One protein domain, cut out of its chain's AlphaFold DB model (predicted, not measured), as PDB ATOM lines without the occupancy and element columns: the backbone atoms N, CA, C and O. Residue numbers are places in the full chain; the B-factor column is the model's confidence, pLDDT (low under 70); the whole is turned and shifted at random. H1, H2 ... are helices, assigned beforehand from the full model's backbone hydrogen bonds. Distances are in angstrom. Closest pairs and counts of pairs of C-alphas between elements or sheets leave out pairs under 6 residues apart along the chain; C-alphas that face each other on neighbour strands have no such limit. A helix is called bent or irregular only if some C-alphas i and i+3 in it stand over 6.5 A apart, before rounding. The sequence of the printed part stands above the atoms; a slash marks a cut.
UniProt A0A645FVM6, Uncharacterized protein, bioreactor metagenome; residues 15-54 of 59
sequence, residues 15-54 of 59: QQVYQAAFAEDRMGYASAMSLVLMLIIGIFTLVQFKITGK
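Overview. This is residues 15 to 54 of the 59 residues of an uncharacterized protein of bioreactor metagenome (UniProt A0A645FVM6). A short helix, H1, folds back through a tight turn onto the first part of a long helix, H2, and the two make a lopsided helical hairpin. Most of H2 runs on beyond it as a single arm: residues 38 to 54, of which 38 to 52 belong to H2, stand free. The printed part has 40 residues, with two named helices, H1 and then H2, and no named strand; its class is all helix. The whole is extended, with a radius of gyration of the C-alphas of 14.0 A, and forms a rod that spans 45 by 15 by 7 A.

Arrangement. H1, residues 15 to 23, and H2, residues 27 to 52, form a helical hairpin. They touch, with 14 pairs of C-alphas within 8 A. The closest C-alphas of the two are those of Ala 21 and Met 27, 4.6 A apart. H2 touches H1 with residues 27 to 34 alone. The two helices stand at a shallow tilt of 26 degrees and run opposite ways. In both H1 and H2, every backbone O i to N i+4 pair is within hydrogen-bond range.

Along the chain. H1 begins at Gln 15, with its C-alpha at (34.200, -48.568, -28.666), and ends at Ala 23, 10.7 A from first to last C-alpha. H2 begins at Met 27, with its C-alpha at (38.284, -40.524, -18.273). It ends at Thr 52, with its C-alpha at (29.973, -30.292, -51.911), 36.1 A from first to last C-alpha. Neither helix is bent.

Size, cuts and confidence. The two C-alphas farthest apart are those of Glu 24 and Lys 54, at 44.8 A. The printed part has no cut, and the link from H1 to H2, three residues, is tight. The mean pLDDT of the printed part is 90.0; residues 53 to 54 are under 70, where the model's confidence is low.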
ATOM      1  N   GLN A  15      34.206 -47.428 -29.580       90.19
ATOM      2  CA  GLN A  15      34.200 -48.568 -28.666       90.19
ATOM      3  C   GLN A  15      35.434 -48.565 -27.753       90.19
ATOM      4  O   GLN A  15      35.339 -48.934 -26.585       90.19
ATOM      5  N   GLN A  16      36.578 -48.101 -28.266       87.75
ATOM      6  CA  GLN A  16      37.796 -47.904 -27.473       87.75
ATOM      7  C   GLN A  16      37.649 -46.741 -26.489       87.75
ATOM      8  O   GLN A  16      38.027 -46.877 -25.330       87.75
ATOM      9  N   VAL A  17      37.032 -45.633 -26.911       89.75
ATOM     10  CA  VAL A  17      36.707 -44.503 -26.024       89.75
ATOM     11  C   VAL A  17      35.795 -44.952 -24.885       89.75
ATOM     12  O   VAL A  17      36.059 -44.633 -23.729       89.75
ATOM     13  N   TYR A  18      34.749 -45.722 -25.194       89.75
ATOM     14  CA  TYR A  18      33.833 -46.254 -24.185       89.75
ATOM     15  C   TYR A  18      34.555 -47.164 -23.186       89.75
ATOM     16  O   TYR A  18      34.383 -47.023 -21.976       89.75
ATOM     17  N   GLN A  19      35.403 -48.069 -23.685       89.88
ATOM     18  CA  GLN A  19      36.202 -48.948 -22.837       89.88
ATOM     19  C   GLN A  19      37.139 -48.137 -21.926       89.88
ATOM     20  O   GLN A  19      37.148 -48.346 -20.717       89.88
ATOM     21  N   ALA A  20      37.843 -47.146 -22.472       89.94
ATOM     22  CA  ALA A  20      38.728 -46.287 -21.693       89.94
ATOM     23  C   ALA A  20      37.973 -45.452 -20.638       89.94
ATOM     24  O   ALA A  20      38.455 -45.316 -19.517       89.94
ATOM     25  N   ALA A  21      36.796 -44.914 -20.971       90.31
ATOM     26  CA  ALA A  21      36.023 -44.053 -20.075       90.31
ATOM     27  C   ALA A  21      35.351 -44.821 -18.929       90.31
ATOM     28  O   ALA A  21      35.362 -44.346 -17.799       90.31
ATOM     29  N   PHE A  22      34.763 -45.984 -19.224       90.12
ATOM     30  CA  PHE A  22      33.869 -46.685 -18.295       90.12
ATOM     31  C   PHE A  22      34.399 -48.033 -17.809       90.12
ATOM     32  O   PHE A  22      34.023 -48.469 -16.727       90.12
ATOM     33  N   ALA A  23      35.242 -48.716 -18.591       87.88
ATOM     34  CA  ALA A  23      35.807 -50.004 -18.182       87.88
ATOM     35  C   ALA A  23      37.158 -49.843 -17.472       87.88
ATOM     36  O   ALA A  23      37.468 -50.610 -16.566       87.88
ATOM     37  N   GLU A  24      37.954 -48.853 -17.879       89.38
ATOM     38  CA  GLU A  24      39.280 -48.587 -17.307       89.38
ATOM     39  C   GLU A  24      39.311 -47.369 -16.369       89.38
ATOM     40  O   GLU A  24      40.357 -47.088 -15.790       89.38
ATOM     41  N   ASP A  25      38.197 -46.638 -16.235       89.31
ATOM     42  CA  ASP A  25      38.073 -45.383 -15.464       89.31
ATOM     43  C   ASP A  25      39.093 -44.295 -15.886       89.31
ATOM     44  O   ASP A  25      39.369 -43.317 -15.192       89.31
ATOM     45  N   ARG A  26      39.663 -44.423 -17.092       91.75
ATOM     46  CA  ARG A  26      40.637 -43.492 -17.677       91.75
ATOM     47  C   ARG A  26      39.921 -42.384 -18.441       91.75
ATOM     48  O   ARG A  26      40.170 -42.165 -19.630       91.75
ATOM     49  N   MET A  27      39.073 -41.640 -17.732       90.38
ATOM     50  CA  MET A  27      38.284 -40.524 -18.273       90.38
ATOM     51  C   MET A  27      39.139 -39.539 -19.086       90.38
ATOM     52  O   MET A  27      38.805 -39.236 -20.227       90.38
ATOM     53  N   GLY A  28      40.290 -39.103 -18.559       93.00
ATOM     54  CA  GLY A  28      41.161 -38.145 -19.257       93.00
ATOM     55  C   GLY A  28      41.710 -38.661 -20.593       93.00
ATOM     56  O   GLY A  28      41.786 -37.916 -21.569       93.00
ATOM     57  N   TYR A  29      42.038 -39.954 -20.667       93.38
ATOM     58  CA  TYR A  29      42.511 -40.584 -21.901       93.38
ATOM     59  C   TYR A  29      41.376 -40.736 -22.921       93.38
ATOM     60  O   TYR A  29      41.544 -40.402 -24.095       93.38
ATOM     61  N   ALA A  30      40.192 -41.143 -22.462       92.94
ATOM     62  CA  ALA A  30      38.998 -41.230 -23.297       92.94
ATOM     63  C   ALA A  30      38.571 -39.860 -23.855       92.94
ATOM     64  O   ALA A  30      38.196 -39.753 -25.028       92.94
ATOM     65  N   SER A  31      38.677 -38.793 -23.057       93.25
ATOM     66  CA  SER A  31      38.421 -37.423 -23.510       93.25
ATOM     67  C   SER A  31      39.428 -36.975 -24.571       93.25
ATOM     68  O   SER A  31      39.019 -36.415 -25.587       93.25
ATOM     69  N   ALA A  32      40.722 -37.270 -24.401       95.38
ATOM     70  CA  ALA A  32      41.739 -36.954 -25.407       95.38
ATOM     71  C   ALA A  32      41.471 -37.675 -26.741       95.38
ATOM     72  O   ALA A  32      41.491 -37.048 -27.801       95.38
ATOM     73  N   MET A  33      41.137 -38.967 -26.691       93.69
ATOM     74  CA  MET A  33      40.734 -39.738 -27.873       93.69
ATOM     75  C   MET A  33      39.495 -39.147 -28.560       93.69
ATOM     76  O   MET A  33      39.454 -39.052 -29.787       93.69
ATOM     77  N   SER A  34      38.505 -38.714 -27.777       93.94
ATOM     78  CA  SER A  34      37.274 -38.106 -28.295       93.94
ATOM     79  C   SER A  34      37.539 -36.764 -28.979       93.94
ATOM     80  O   SER A  34      36.986 -36.505 -30.045       93.94
ATOM     81  N   LEU A  35      38.421 -35.931 -28.413       95.56
ATOM     82  CA  LEU A  35      38.830 -34.658 -29.014       95.56
ATOM     83  C   LEU A  35      39.566 -34.863 -30.340       95.56
ATOM     84  O   LEU A  35      39.286 -34.162 -31.310       95.56
ATOM     85  N   VAL A  36      40.467 -35.846 -30.411       95.19
ATOM     86  CA  VAL A  36      41.157 -36.193 -31.664       95.19
ATOM     87  C   VAL A  36      40.155 -36.669 -32.715       95.19
ATOM     88  O   VAL A  36      40.189 -36.197 -33.851       95.19
ATOM     89  N   LEU A  37      39.224 -37.551 -32.342       94.06
ATOM     90  CA  LEU A  37      38.182 -38.029 -33.251       94.06
ATOM     91  C   LEU A  37      37.294 -36.881 -33.755       94.06
ATOM     92  O   LEU A  37      37.000 -36.810 -34.948       94.06
ATOM     93  N   MET A  38      36.912 -35.960 -32.868       95.06
ATOM     94  CA  MET A  38      36.144 -34.765 -33.218       95.06
ATOM     95  C   MET A  38      36.898 -33.884 -34.215       95.06
ATOM     96  O   MET A  38      36.293 -33.414 -35.173       95.06
ATOM     97  N   LEU A  39      38.203 -33.674 -34.029       96.50
ATOM     98  CA  LEU A  39      39.018 -32.901 -34.969       96.50
ATOM     99  C   LEU A  39      39.094 -33.575 -36.338       96.50
ATOM    100  O   LEU A  39      38.945 -32.896 -37.349       96.50
ATOM    101  N   ILE A  40      39.271 -34.898 -36.381       95.44
ATOM    102  CA  ILE A  40      39.275 -35.659 -37.637       95.44
ATOM    103  C   ILE A  40      37.942 -35.460 -38.360       95.44
ATOM    104  O   ILE A  40      37.932 -34.989 -39.496       95.44
ATOM    105  N   ILE A  41      36.823 -35.756 -37.694       94.25
ATOM    106  CA  ILE A  41      35.489 -35.611 -38.286       94.25
ATOM    107  C   ILE A  41      35.244 -34.156 -38.688       94.25
ATOM    108  O   ILE A  41      34.805 -33.917 -39.802       94.25
ATOM    109  N   GLY A  42      35.597 -33.184 -37.846       95.31
ATOM    110  CA  GLY A  42      35.443 -31.761 -38.136       95.31
ATOM    111  C   GLY A  42      36.219 -31.321 -39.377       95.31
ATOM    112  O   GLY A  42      35.670 -30.620 -40.222       95.31
ATOM    113  N   ILE A  43      37.461 -31.779 -39.547       96.00
ATOM    114  CA  ILE A  43      38.246 -31.521 -40.761       96.00
ATOM    115  C   ILE A  43      37.570 -32.169 -41.972       96.00
ATOM    116  O   ILE A  43      37.391 -31.501 -42.989       96.00
ATOM    117  N   PHE A  44      37.153 -33.433 -41.866       94.50
ATOM    118  CA  PHE A  44      36.435 -34.115 -42.944       94.50
ATOM    119  C   PHE A  44      35.137 -33.393 -43.311       94.50
ATOM    120  O   PHE A  44      34.888 -33.189 -44.492       94.50
ATOM    121  N   THR A  45      34.353 -32.945 -42.332       92.88
ATOM    122  CA  THR A  45      33.120 -32.183 -42.540       92.88
ATOM    123  C   THR A  45      33.405 -30.841 -43.204       92.88
ATOM    124  O   THR A  45      32.716 -30.492 -44.155       92.88
ATOM    125  N   LEU A  46      34.434 -30.098 -42.781       92.94
ATOM    126  CA  LEU A  46      34.811 -28.829 -43.419       92.94
ATOM    127  C   LEU A  46      35.277 -29.029 -44.867       92.94
ATOM    128  O   LEU A  46      34.915 -28.252 -45.752       92.94
ATOM    129  N   VAL A  47      36.062 -30.078 -45.122       93.81
ATOM    130  CA  VAL A  47      36.509 -30.444 -46.472       93.81
ATOM    131  C   VAL A  47      35.321 -30.875 -47.333       93.81
ATOM    132  O   VAL A  47      35.174 -30.377 -48.447       93.81
ATOM    133  N   GLN A  48      34.446 -31.734 -46.808       89.00
ATOM    134  CA  GLN A  48      33.219 -32.174 -47.469       89.00
ATOM    135  C   GLN A  48      32.330 -30.975 -47.802       89.00
ATOM    136  O   GLN A  48      31.899 -30.843 -48.939       89.00
ATOM    137  N   PHE A  49      32.129 -30.052 -46.864       88.75
ATOM    138  CA  PHE A  49      31.307 -28.861 -47.070       88.75
ATOM    139  C   PHE A  49      31.904 -27.917 -48.122       88.75
ATOM    140  O   PHE A  49      31.176 -27.367 -48.941       88.75
ATOM    141  N   LYS A  50      33.234 -27.774 -48.168       84.31
ATOM    142  CA  LYS A  50      33.923 -26.978 -49.196       84.31
ATOM    143  C   LYS A  50      33.863 -27.616 -50.591       84.31
ATOM    144  O   LYS A  50      33.856 -26.885 -51.576       84.31
ATOM    145  N   ILE A  51      33.868 -28.948 -50.684       86.81
ATOM    146  CA  ILE A  51      33.791 -29.679 -51.961       86.81
ATOM    147  C   ILE A  51      32.339 -29.743 -52.449       86.81
ATOM    148  O   ILE A  51      32.059 -29.318 -53.563       86.81
ATOM    149  N   THR A  52      31.410 -30.192 -51.604       78.25
ATOM    150  CA  THR A  52      29.973 -30.292 -51.911       78.25
ATOM    151  C   THR A  52      29.316 -28.922 -52.080       78.25
ATOM    152  O   THR A  52      28.455 -28.759 -52.936       78.25
ATOM    153  N   GLY A  53      29.754 -27.899 -51.340       63.00
ATOM    154  CA  GLY A  53      29.257 -26.530 -51.493       63.00
ATOM    155  C   GLY A  53      29.599 -25.877 -52.838       63.00
ATOM    156  O   GLY A  53      29.016 -24.848 -53.155       63.00
ATOM    157  N   LYS A  54      30.505 -26.454 -53.646       58.06
ATOM    158  CA  LYS A  54      30.766 -25.991 -55.024       58.06
ATOM    159  C   LYS A  54      29.800 -26.570 -56.061       58.06
ATOM    160  O   LYS A  54      29.873 -26.153 -57.210       58.06
TER     161      LYS A  54